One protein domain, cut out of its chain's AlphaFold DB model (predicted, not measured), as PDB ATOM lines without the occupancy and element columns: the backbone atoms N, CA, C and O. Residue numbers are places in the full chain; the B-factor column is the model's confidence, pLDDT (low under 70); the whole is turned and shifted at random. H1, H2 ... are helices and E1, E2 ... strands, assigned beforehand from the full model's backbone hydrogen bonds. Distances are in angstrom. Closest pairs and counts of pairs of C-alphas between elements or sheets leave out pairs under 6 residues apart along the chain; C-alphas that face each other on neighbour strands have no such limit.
ATOM      1  N   LYS A 203     217.255 218.350 243.551       62.44
ATOM      2  CA  LYS A 203     216.906 218.305 244.986       62.44
ATOM      3  C   LYS A 203     216.291 216.962 245.371       62.44
ATOM      4  O   LYS A 203     215.082 216.766 245.312       62.44
ATOM      5  N   LEU A 204     217.167 216.056 245.793       71.50
ATOM      6  CA  LEU A 204     216.812 214.768 246.381       71.50
ATOM      7  C   LEU A 204     216.625 214.922 247.894       71.50
ATOM      8  O   LEU A 204     217.492 215.469 248.586       71.50
ATOM      9  N   TYR A 205     215.494 214.430 248.384       82.38
ATOM     10  CA  TYR A 205     215.192 214.245 249.796       82.38
ATOM     11  C   TYR A 205     214.915 212.761 250.024       82.38
ATOM     12  O   TYR A 205     214.066 212.180 249.351       82.38
ATOM     13  N   GLU A 206     215.650 212.147 250.945       81.44
ATOM     14  CA  GLU A 206     215.388 210.776 251.377       81.44
ATOM     15  C   GLU A 206     214.485 210.816 252.603       81.44
ATOM     16  O   GLU A 206     214.766 211.525 253.573       81.44
ATOM     17  N   ALA A 207     213.401 210.060 252.533       81.31
ATOM     18  CA  ALA A 207     212.424 209.926 253.582       81.31
ATOM     19  C   ALA A 207     212.507 208.528 254.193       81.31
ATOM     20  O   ALA A 207     212.578 207.524 253.476       81.31
ATOM     21  N   LYS A 208     212.511 208.474 255.521       81.81
ATOM     22  CA  LYS A 208     212.534 207.249 256.314       81.81
ATOM     23  C   LYS A 208     211.215 207.070 257.043       81.81
ATOM     24  O   LYS A 208     210.622 208.050 257.464       81.81
ATOM     25  N   SER A 209     210.747 205.841 257.165       80.00
ATOM     26  CA  SER A 209     209.570 205.528 257.959       80.00
ATOM     27  C   SER A 209     210.001 205.519 259.423       80.00
ATOM     28  O   SER A 209     210.977 204.862 259.783       80.00
ATOM     29  N   SER A 210     209.285 206.245 260.266       80.12
ATOM     30  CA  SER A 210     209.351 206.142 261.720       80.12
ATOM     31  C   SER A 210     208.016 205.627 262.261       80.12
ATOM     32  O   SER A 210     207.063 205.430 261.503       80.12
ATOM     33  N   GLU A 211     207.963 205.356 263.567       72.44
ATOM     34  CA  GLU A 211     206.710 205.007 264.254       72.44
ATOM     35  C   GLU A 211     205.680 206.149 264.158       72.44
ATOM     36  O   GLU A 211     204.485 205.878 264.073       72.44
ATOM     37  N   ASP A 212     206.157 207.393 264.033       70.31
ATOM     38  CA  ASP A 212     205.358 208.624 264.002       70.31
ATOM     39  C   ASP A 212     205.148 209.186 262.578       70.31
ATOM     40  O   ASP A 212     204.801 210.351 262.409       70.31
ATOM     41  N   GLY A 213     205.423 208.406 261.524       80.00
ATOM     42  CA  GLY A 213     205.188 208.814 260.130       80.00
ATOM     43  C   GLY A 213     206.439 208.848 259.252       80.00
ATOM     44  O   GLY A 213     207.338 208.020 259.375       80.00
ATOM     45  N   LEU A 214     206.475 209.754 258.271       79.12
ATOM     46  CA  LEU A 214     207.558 209.833 257.289       79.12
ATOM     47  C   LEU A 214     208.552 210.948 257.663       79.12
ATOM     48  O   LEU A 214     208.234 212.133 257.588       79.12
ATOM     49  N   GLU A 215     209.778 210.571 258.020       81.75
ATOM     50  CA  GLU A 215     210.867 211.475 258.389       81.75
ATOM     51  C   GLU A 215     211.741 211.856 257.195       81.75
ATOM     52  O   GLU A 215     212.453 211.017 256.642       81.75
ATOM     53  N   ILE A 216     211.811 213.141 256.856       80.38
ATOM     54  CA  ILE A 216     212.812 213.647 255.906       80.38
ATOM     55  C   ILE A 216     213.926 214.330 256.689       80.38
ATOM     56  O   ILE A 216     213.714 215.399 257.257       80.38
ATOM     57  N   ALA A 217     215.122 213.734 256.694       71.62
ATOM     58  CA  ALA A 217     216.286 214.278 257.391       71.62
ATOM     59  C   ALA A 217     217.271 214.928 256.411       71.62
ATOM     60  O   ALA A 217     217.810 214.262 255.524       71.62
ATOM     61  N   LYS A 218     217.558 216.225 256.583       77.94
ATOM     62  CA  LYS A 218     218.606 216.925 255.817       77.94
ATOM     63  C   LYS A 218     219.448 217.826 256.711       77.94
ATOM     64  O   LYS A 218     218.958 218.350 257.704       77.94
ATOM     65  N   SER A 219     220.711 218.032 256.337       64.38
ATOM     66  CA  SER A 219     221.642 218.898 257.073       64.38
ATOM     67  C   SER A 219     221.185 220.355 257.168       64.38
ATOM     68  O   SER A 219     221.417 221.031 258.167       64.38
ATOM     69  N   SER A 220     220.482 220.830 256.142       72.81
ATOM     70  CA  SER A 220     219.823 222.129 256.145       72.81
ATOM     71  C   SER A 220     218.510 222.040 255.380       72.81
ATOM     72  O   SER A 220     218.488 221.688 254.195       72.81
ATOM     73  N   LEU A 221     217.413 222.308 256.085       75.06
ATOM     74  CA  LEU A 221     216.085 222.453 255.518       75.06
ATOM     75  C   LEU A 221     215.572 223.831 255.932       75.06
ATOM     76  O   LEU A 221     215.262 224.052 257.099       75.06
ATOM     77  N   GLU A 222     215.524 224.767 254.988       79.19
ATOM     78  CA  GLU A 222     214.970 226.092 255.262       79.19
ATOM     79  C   GLU A 222     213.482 225.961 255.635       79.19
ATOM     80  O   GLU A 222     212.763 225.217 254.957       79.19
ATOM     81  N   PRO A 223     212.985 226.678 256.660       75.81
ATOM     82  CA  PRO A 223     211.585 226.590 257.088       75.81
ATOM     83  C   PRO A 223     210.581 226.866 255.959       75.81
ATOM     84  O   PRO A 223     209.541 226.215 255.870       75.81
ATOM     85  N   GLU A 224     210.922 227.775 255.043       76.19
ATOM     86  CA  GLU A 224     210.114 228.062 253.855       76.19
ATOM     87  C   GLU A 224     210.029 226.848 252.918       76.19
ATOM     88  O   GLU A 224     208.964 226.539 252.391       76.19
ATOM     89  N   THR A 225     211.130 226.104 252.757       81.25
ATOM     90  CA  THR A 225     211.142 224.847 251.995       81.25
ATOM     91  C   THR A 225     210.295 223.781 252.692       81.25
ATOM     92  O   THR A 225     209.605 223.025 252.016       81.25
ATOM     93  N   ALA A 226     210.308 223.733 254.025       83.38
ATOM     94  CA  ALA A 226     209.513 222.781 254.796       83.38
ATOM     95  C   ALA A 226     208.000 223.005 254.618       83.38
ATOM     96  O   ALA A 226     207.275 222.078 254.263       83.38
ATOM     97  N   SER A 227     207.545 224.255 254.766       81.12
ATOM     98  CA  SER A 227     206.147 224.639 254.525       81.12
ATOM     99  C   SER A 227     205.719 224.350 253.082       81.12
ATOM    100  O   SER A 227     204.658 223.776 252.841       81.12
ATOM    101  N   LYS A 228     206.594 224.654 252.122       86.31
ATOM    102  CA  LYS A 228     206.401 224.345 250.705       86.31
ATOM    103  C   LYS A 228     206.251 222.846 250.439       86.31
ATOM    104  O   LYS A 228     205.359 222.454 249.699       86.31
ATOM    105  N   ILE A 229     207.065 221.990 251.058       87.62
ATOM    106  CA  ILE A 229     206.922 220.532 250.919       87.62
ATOM    107  C   ILE A 229     205.562 220.061 251.463       87.62
ATOM    108  O   ILE A 229     204.903 219.252 250.811       87.62
ATOM    109  N   ALA A 230     205.122 220.590 252.609       88.00
ATOM    110  CA  ALA A 230     203.820 220.257 253.187       88.00
ATOM    111  C   ALA A 230     202.646 220.669 252.277       88.00
ATOM    112  O   ALA A 230     201.686 219.919 252.136       88.00
ATOM    113  N   GLN A 231     202.746 221.812 251.591       85.69
ATOM    114  CA  GLN A 231     201.748 222.228 250.597       85.69
ATOM    115  C   GLN A 231     201.713 221.280 249.390       85.69
ATOM    116  O   GLN A 231     200.644 220.847 248.970       85.69
ATOM    117  N   VAL A 232     202.879 220.901 248.851       90.69
ATOM    118  CA  VAL A 232     202.949 220.023 247.665       90.69
ATOM    119  C   VAL A 232     202.463 218.610 247.978       90.69
ATOM    120  O   VAL A 232     201.903 217.956 247.104       90.69
ATOM    121  N   LYS A 233     202.606 218.143 249.224       91.75
ATOM    122  CA  LYS A 233     202.012 216.877 249.675       91.75
ATOM    123  C   LYS A 233     200.496 216.831 249.432       91.75
ATOM    124  O   LYS A 233     199.973 215.770 249.110       91.75
ATOM    125  N   GLN A 234     199.801 217.961 249.554       91.81
ATOM    126  CA  GLN A 234     198.352 218.046 249.344       91.81
ATOM    127  C   GLN A 234     197.961 218.284 247.873       91.81
ATOM    128  O   GLN A 234     196.788 218.155 247.524       91.81
ATOM    129  N   ALA A 235     198.925 218.608 247.007       92.94
ATOM    130  CA  ALA A 235     198.671 218.944 245.612       92.94
ATOM    131  C   ALA A 235     198.331 217.705 244.764       92.94
ATOM    132  O   ALA A 235     198.907 216.624 244.923       92.94
ATOM    133  N   GLN A 236     197.408 217.864 243.817       93.94
ATOM    134  CA  GLN A 236     196.975 216.785 242.931       93.94
ATOM    135  C   GLN A 236     197.986 216.522 241.805       93.94
ATOM    136  O   GLN A 236     198.759 217.393 241.402       93.94
ATOM    137  N   LEU A 237     197.956 215.313 241.232       94.56
ATOM    138  CA  LEU A 237     198.752 214.991 240.044       94.56
ATOM    139  C   LEU A 237     198.424 215.962 238.897       94.56
ATOM    140  O   LEU A 237     197.284 216.079 238.458       94.56
ATOM    141  N   GLY A 238     199.451 216.629 238.384       93.69
ATOM    142  CA  GLY A 238     199.369 217.619 237.316       93.69
ATOM    143  C   GLY A 238     199.167 219.063 237.781       93.69
ATOM    144  O   GLY A 238     199.273 219.960 236.939       93.69
ATOM    145  N   GLU A 239     198.927 219.299 239.072       94.44
ATOM    146  CA  GLU A 239     198.806 220.636 239.658       94.44
ATOM    147  C   GLU A 239     200.151 221.377 239.627       94.44
ATOM    148  O   GLU A 239     201.210 220.769 239.792       94.44
ATOM    149  N   LYS A 240     200.124 222.694 239.384       95.38
ATOM    150  CA  LYS A 240     201.316 223.550 239.457       95.38
ATOM    151  C   LYS A 240     201.442 224.142 240.853       95.38
ATOM    152  O   LYS A 240     200.520 224.792 241.326       95.38
ATOM    153  N   THR A 241     202.614 223.968 241.448       93.38
ATOM    154  CA  THR A 241     202.982 224.478 242.770       93.38
ATOM    155  C   THR A 241     204.200 225.393 242.658       93.38
ATOM    156  O   THR A 241     204.932 225.353 241.666       93.38
ATOM    157  N   ASP A 242     204.474 226.181 243.695       90.56
ATOM    158  CA  ASP A 242     205.651 227.061 243.728       90.56
ATOM    159  C   ASP A 242     206.975 226.302 243.923       90.56
ATOM    160  O   ASP A 242     208.063 226.886 243.861       90.56
ATOM    161  N   VAL A 243     206.913 224.986 244.149       89.38
ATOM    162  CA  VAL A 243     208.078 224.157 244.457       89.38
ATOM    163  C   VAL A 243     208.538 223.417 243.215       89.38
ATOM    164  O   VAL A 243     207.942 222.435 242.779       89.38
ATOM    165  N   LYS A 244     209.645 223.893 242.655       92.38
ATOM    166  CA  LYS A 244     210.269 223.341 241.449       92.38
ATOM    167  C   LYS A 244     211.334 222.310 241.805       92.38
ATOM    168  O   LYS A 244     212.033 222.461 242.811       92.38
ATOM    169  N   ASP A 245     211.481 221.307 240.943       91.06
ATOM    170  CA  ASP A 245     212.520 220.272 241.014       91.06
ATOM    171  C   ASP A 245     212.558 219.508 242.353       91.06
ATOM    172  O   ASP A 245     213.635 219.131 242.830       91.06
ATOM    173  N   LEU A 246     211.401 219.295 242.989       91.25
ATOM    174  CA  LEU A 246     211.303 218.568 244.254       91.25
ATOM    175  C   LEU A 246     211.222 217.070 243.986       91.25
ATOM    176  O   LEU A 246     210.330 216.625 243.273       91.25
ATOM    177  N   LYS A 247     212.099 216.274 244.602       93.44
ATOM    178  CA  LYS A 247     212.000 214.812 244.578       93.44
ATOM    179  C   LYS A 247     212.166 214.231 245.977       93.44
ATOM    180  O   LYS A 247     213.227 214.373 246.583       93.44
ATOM    181  N   ILE A 248     211.134 213.546 246.460       92.25
ATOM    182  CA  ILE A 248     211.120 212.843 247.748       92.25
ATOM    183  C   ILE A 248     211.090 211.342 247.477       92.25
ATOM    184  O   ILE A 248     210.202 210.845 246.782       92.25
ATOM    185  N   ILE A 249     212.073 210.623 248.008       88.25
ATOM    186  CA  ILE A 249     212.235 209.178 247.848       88.25
ATOM    187  C   ILE A 249     212.001 208.514 249.205       88.25
ATOM    188  O   ILE A 249     212.680 208.862 250.161       88.25
ATOM    189  N   GLY A 250     211.067 207.569 249.291       87.56
ATOM    190  CA  GLY A 250     210.832 206.757 250.489       87.56
ATOM    191  C   GLY A 250     211.875 205.650 250.691       87.56
ATOM    192  O   GLY A 250     212.730 205.407 249.839       87.56
ATOM    193  N   GLU A 251     211.778 204.916 251.803       79.50
ATOM    194  CA  GLU A 251     212.780 203.917 252.230       79.50
ATOM    195  C   GLU A 251     213.072 202.799 251.232       79.50
ATOM    196  O   GLU A 251     214.181 202.272 251.168       79.50
ATOM    197  N   ASN A 252     212.079 202.424 250.434       81.06
ATOM    198  CA  ASN A 252     212.193 201.388 249.411       81.06
ATOM    199  C   ASN A 252     212.765 201.916 248.082       81.06
ATOM    200  O   ASN A 252     212.738 201.204 247.077       81.06
ATOM    201  N   GLY A 253     213.242 203.164 248.048       85.62
ATOM    202  CA  GLY A 253     213.680 203.829 246.825       85.62
ATOM    203  C   GLY A 253     212.524 204.275 245.922       85.62
ATOM    204  O   GLY A 253     212.774 204.744 244.810       85.62
ATOM    205  N   LYS A 254     211.266 204.129 246.364       90.31
ATOM    206  CA  LYS A 254     210.087 204.588 245.623       90.31
ATOM    207  C   LYS A 254     209.976 206.102 245.737       90.31
ATOM    208  O   LYS A 254     210.162 206.672 246.808       90.31
ATOM    209  N   VAL A 255     209.680 206.761 244.625       90.94
ATOM    210  CA  VAL A 255     209.467 208.210 244.600       90.94
ATOM    211  C   VAL A 255     208.074 208.492 245.154       90.94
ATOM    212  O   VAL A 255     207.093 208.131 244.516       90.94
ATOM    213  N   LEU A 256     208.001 209.117 246.328       93.69
ATOM    214  CA  LEU A 256     206.739 209.477 246.978       93.69
ATOM    215  C   LEU A 256     206.187 210.795 246.440       93.69
ATOM    216  O   LEU A 256     204.979 210.955 246.322       93.69
ATOM    217  N   LEU A 257     207.066 211.730 246.082       94.81
ATOM    218  CA  LEU A 257     206.671 213.016 245.520       94.81
ATOM    219  C   LEU A 257     207.690 213.484 244.495       94.81
ATOM    220  O   LEU A 257     208.899 213.402 244.728       94.81
ATOM    221  N   PHE A 258     207.203 213.981 243.365       94.38
ATOM    222  CA  PHE A 258     208.035 214.554 242.322       94.38
ATOM    223  C   PHE A 258     207.350 215.748 241.664       94.38
ATOM    224  O   PHE A 258     206.247 215.597 241.139       94.38
ATOM    225  N   SER A 259     208.019 216.900 241.644       95.38
ATOM    226  CA  SER A 259     207.647 218.051 240.823       95.38
ATOM    227  C   SER A 259     208.725 218.358 239.784       95.38
ATOM    228  O   SER A 259     209.923 218.196 240.038       95.38
ATOM    229  N   ASP A 260     208.301 218.785 238.596       94.25
ATOM    230  CA  ASP A 260     209.217 219.193 237.530       94.25
ATOM    231  C   ASP A 260     209.797 220.606 237.749       94.25
ATOM    232  O   ASP A 260     209.521 221.292 238.740       94.25
ATOM    233  N   ASN A 261     210.605 221.073 236.797       93.81
ATOM    234  CA  ASN A 261     211.212 222.407 236.819       93.81
ATOM    235  C   ASN A 261     210.198 223.560 236.649       93.81
ATOM    236  O   ASN A 261     210.545 224.728 236.841       93.81
ATOM    237  N   GLN A 262     208.947 223.260 236.294       93.62
ATOM    238  CA  GLN A 262     207.838 224.211 236.252       93.62
ATOM    239  C   GLN A 262     206.976 224.153 237.519       93.62
ATOM    240  O   GLN A 262     206.027 224.929 237.625       93.62
ATOM    241  N   GLY A 263     207.312 223.272 238.468       93.56
ATOM    242  CA  GLY A 263     206.569 223.058 239.706       93.56
ATOM    243  C   GLY A 263     205.323 222.194 239.523       93.56
ATOM    244  O   GLY A 263     204.499 222.110 240.432       93.56
ATOM    245  N   LYS A 264     205.162 221.553 238.359       95.44
ATOM    246  CA  LYS A 264     204.053 220.639 238.095       95.44
ATOM    247  C   LYS A 264     204.293 219.325 238.829       95.44
ATOM    248  O   LYS A 264     205.326 218.690 238.631       95.44
ATOM    249  N   VAL A 265     203.334 218.901 239.644       95.88
ATOM    250  CA  VAL A 265     203.392 217.635 240.383       95.88
ATOM    251  C   VAL A 265     203.202 216.481 239.407       95.88
ATOM    252  O   VAL A 265     202.152 216.334 238.787       95.88
ATOM    253  N   LEU A 266     204.235 215.668 239.232       94.69
ATOM    254  CA  LEU A 266     204.231 214.513 238.336       94.69
ATOM    255  C   LEU A 266     203.963 213.205 239.085       94.69
ATOM    256  O   LEU A 266     203.407 212.278 238.503       94.69
ATOM    257  N   ILE A 267     204.357 213.129 240.359       96.06
ATOM    258  CA  ILE A 267     204.098 211.991 241.249       96.06
ATOM    259  C   ILE A 267     203.720 212.547 242.618       96.06
ATOM    260  O   ILE A 267     204.427 213.410 243.130       96.06
ATOM    261  N   ASN A 268     202.639 212.036 243.198       95.88
ATOM    262  CA  ASN A 268     202.270 212.233 244.592       95.88
ATOM    263  C   ASN A 268     201.597 210.950 245.090       95.88
ATOM    264  O   ASN A 268     200.461 210.651 244.733       95.88
ATOM    265  N   GLU A 269     202.348 210.157 245.845       95.69
ATOM    266  CA  GLU A 269     201.913 208.892 246.434       95.69
ATOM    267  C   GLU A 269     201.776 208.984 247.959       95.69
ATOM    268  O   GLU A 269     201.710 207.956 248.637       95.69
ATOM    269  N   PHE A 270     201.760 210.198 248.516       91.56
ATOM    270  CA  PHE A 270     201.445 210.373 249.924       91.56
ATOM    271  C   PHE A 270     200.014 209.898 250.189       91.56
ATOM    272  O   PHE A 270     199.063 210.342 249.546       91.56
ATOM    273  N   SER A 271     199.862 208.981 251.147       84.94
ATOM    274  CA  SER A 271     198.542 208.679 251.699       84.94
ATOM    275  C   SER A 271     198.017 209.925 252.425       84.94
ATOM    276  O   SER A 271     198.824 210.598 253.075       84.94
ATOM    277  N   PRO A 272     196.704 210.225 252.380       76.31
ATOM    278  CA  PRO A 272     196.107 211.288 253.189       76.31
ATOM    279  C   PRO A 272     196.470 211.178 254.675       76.31
ATOM    280  O   PRO A 272     196.695 212.191 255.327       76.31
ATOM    281  N   ASP A 273     196.614 209.945 255.166       83.00
ATOM    282  CA  ASP A 273     196.899 209.640 256.572       83.00
ATOM    283  C   ASP A 273     198.405 209.585 256.891       83.00
ATOM    284  O   ASP A 273     198.796 209.337 258.026       83.00
ATOM    285  N   MET A 274     199.283 209.743 255.891       85.19
ATOM    286  CA  MET A 274     200.730 209.671 256.107       85.19
ATOM    287  C   MET A 274     201.229 211.004 256.653       85.19
ATOM    288  O   MET A 274     201.365 211.950 255.887       85.19
ATOM    289  N   GLU A 275     201.531 211.081 257.942       86.62
ATOM    290  CA  GLU A 275     202.084 212.292 258.553       86.62
ATOM    291  C   GLU A 275     203.507 212.572 258.058       86.62
ATOM    292  O   GLU A 275     204.335 211.665 257.915       86.62
ATOM    293  N   LEU A 276     203.786 213.841 257.748       86.56
ATOM    294  CA  LEU A 276     205.092 214.289 257.286       86.56
ATOM    295  C   LEU A 276     205.839 215.036 258.393       86.56
ATOM    296  O   LEU A 276     205.489 216.165 258.745       86.56
ATOM    297  N   ASN A 277     206.951 214.449 258.835       85.38
ATOM    298  CA  ASN A 277     207.841 215.038 259.825       85.38
ATOM    299  C   ASN A 277     209.158 215.440 259.158       85.38
ATOM    300  O   ASN A 277     209.929 214.622 258.650       85.38
ATOM    301  N   LEU A 278     209.432 216.740 259.127       85.94
ATOM    302  CA  LEU A 278     210.634 217.284 258.504       85.94
ATOM    303  C   LEU A 278     211.662 217.589 259.586       85.94
ATOM    304  O   LEU A 278     211.453 218.442 260.452       85.94
ATOM    305  N   LEU A 279     212.792 216.893 259.515       83.50
ATOM    306  CA  LEU A 279     213.853 216.939 260.508       83.50
ATOM    307  C   LEU A 279     215.099 217.597 259.907       83.50
ATOM    308  O   LEU A 279     215.595 217.210 258.846       83.50
ATOM    309  N   GLN A 280     215.662 218.572 260.610       84.06
ATOM    310  CA  GLN A 280     216.994 219.078 260.317       84.06
ATOM    311  C   GLN A 280     218.000 218.301 261.151       84.06
ATOM    312  O   GLN A 280     217.959 218.330 262.379       84.06
ATOM    313  N   GLN A 281     218.906 217.594 260.485       84.62
ATOM    314  CA  GLN A 281     219.956 216.845 261.155       84.62
ATOM    315  C   GLN A 281     221.221 217.696 261.246       84.62
ATOM    316  O   GLN A 281     221.801 218.048 260.227       84.62
ATOM    317  N   ASN A 282     221.694 218.004 262.447       80.12
ATOM    318  CA  ASN A 282     222.974 218.684 262.617       80.12
ATOM    319  C   ASN A 282     224.104 217.810 262.035       80.12
ATOM    320  O   ASN A 282     224.256 216.645 262.411       80.12
ATOM    321  N   SER A 283     224.897 218.358 261.110       79.12
ATOM    322  CA  SER A 283     225.953 217.620 260.404       79.12
ATOM    323  C   SER A 283     227.103 217.161 261.304       79.12
ATOM    324  O   SER A 283     227.775 216.183 260.982       79.12
ATOM    325  N   GLU A 284     227.341 217.845 262.423       77.69
ATOM    326  CA  GLU A 284     228.446 217.561 263.343       77.69
ATOM    327  C   GLU A 284     228.032 216.584 264.452       77.69
ATOM    328  O   GLU A 284     228.742 215.613 264.757       77.69
ATOM    329  N   THR A 285     226.862 216.819 265.054       84.38
ATOM    330  CA  THR A 285     226.380 216.019 266.189       84.38
ATOM    331  C   THR A 285     225.584 214.799 265.730       84.38
ATOM    332  O   THR A 285     225.687 213.735 266.350       84.38
ATOM    333  N   GLY A 286     224.883 214.909 264.598       84.00
ATOM    334  CA  GLY A 286     223.907 213.934 264.116       84.00
ATOM    335  C   GLY A 286     222.535 214.065 264.780       84.00
ATOM    336  O   GLY A 286     221.654 213.264 264.460       84.00
ATOM    337  N   GLU A 287     222.352 215.036 265.681       79.50
ATOM    338  CA  GLU A 287     221.075 215.313 266.347       79.50
ATOM    339  C   GLU A 287     220.035 215.778 265.332       79.50
ATOM    340  O   GLU A 287     220.331 216.584 264.449       79.50
ATOM    341  N   LYS A 288     218.818 215.253 265.457       82.44
ATOM    342  CA  LYS A 288     217.683 215.618 264.615       82.44
ATOM    343  C   LYS A 288     216.819 216.622 265.371       82.44
ATOM    344  O   LYS A 288     216.344 216.318 266.458       82.44
ATOM    345  N   ASN A 289     216.598 217.786 264.780       80.75
ATOM    346  CA  ASN A 289     215.675 218.794 265.279       80.75
ATOM    347  C   ASN A 289     214.445 218.832 264.379       80.75
ATOM    348  O   ASN A 289     214.576 218.957 263.161       80.75
ATOM    349  N   ILE A 290     213.255 218.762 264.971       81.12
ATOM    350  CA  ILE A 290     211.999 218.913 264.233       81.12
ATOM    351  C   ILE A 290     211.916 220.350 263.699       81.12
ATOM    352  O   ILE A 290     211.989 221.319 264.463       81.12
ATOM    353  N   VAL A 291     211.819 220.484 262.374       82.62
ATOM    354  CA  VAL A 291     211.600 221.758 261.664       82.62
ATOM    355  C   VAL A 291     210.115 221.957 261.401       82.62
ATOM    356  O   VAL A 291     209.619 223.076 261.522       82.62
ATOM    357  N   PHE A 292     209.417 220.875 261.062       84.06
ATOM    358  CA  PHE A 292     207.986 220.859 260.797       84.06
ATOM    359  C   PHE A 292     207.412 219.495 261.192       84.06
ATOM    360  O   PHE A 292     208.017 218.463 260.904       84.06
ATOM    361  N   GLU A 293     206.258 219.533 261.841       84.81
ATOM    362  CA  GLU A 293     205.453 218.387 262.259       84.81
ATOM    363  C   GLU A 293     204.028 218.718 261.824       84.81
ATOM    364  O   GLU A 293     203.522 219.798 262.149       84.81
TER     365      GLU A 293
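This is residues 203 to 293 of the 561 residues of an uncharacterized protein of Chroococcidiopsis sp. PCC 6712 (UniProt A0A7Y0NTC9). A single strongly twisted sheet of seven strands curls round one helix, H1, like a trough, and no named helix covers its other face. The E6 and E7 hairpin lies toward one end of the long axis and the E3, E4, E5 meander toward the other, with E1 and E2 joining them. The printed part has 91 residues, with one named helix and seven named strands in the order E1, E2, H1, E3, E4, E5, E6, E7. The sheet runs E5, E4, E3, E1, E2, E6, E7 and is mixed; the class is mixed, helices and strands, in two layers. The whole is compact, with a radius of gyration of the C-alphas of 12.5 A, and elongated, with spans of 39 by 24 by 21 A.

The sheet is made of E5 (residues 265 to 268), E4 (255 to 259), E3 (246 to 249), E1 (203 to 210), E2 (213 to 218), E6 (276 to 281) and E7 (288 to 293). E1's pairing is staggered: residues 203 to 206 pair with E3, parallel at 37 degrees, with N 207 and O 249 2.8 A apart. Its residues 207 to 210 pair with E2, an antiparallel hairpin at 139 degrees, with N 215 and O 208 2.7 A apart. E3, E4 and E5 form a meander, each strand the antiparallel neighbour of the one before; N 248 and O 257 are 2.8 A apart, as are N 258 and O 267. E2 and E6 are parallel at 30 degrees, with N 277 and O 214 2.9 A apart. E6 and E7 form an antiparallel hairpin at 151 degrees, with N 280 and O 289 2.8 A apart. H1 (residues 223 to 234) is on the sheet; its closest C-alphas to E7 are Ala 226 and Phe 292, 6.5 A apart, and to E5 Lys 233 and Asn 268, 6.9 A apart. In H1, 7 of 8 O i to N i+4 pairs are within hydrogen-bond range.

E1 begins at C-alpha 203 (216.906, 218.305, 244.986) and is 22.0 A long. H1 begins at C-alpha 223 (211.585, 226.590, 257.088) and is 17.6 A long. E2 measures 16.3 A, E6 15.6 A and E7 12.8 A, with E7 ending at C-alpha 293 (205.453, 218.387, 262.259).

The two C-alphas farthest apart are those of Gly 238 and Thr 285, at 39.6 A. The printed part has no cut, and its long link is H1 to E3, with 11 residues. Mean pLDDT of the printed part is 85.4; residues 203 and 219 are under 70.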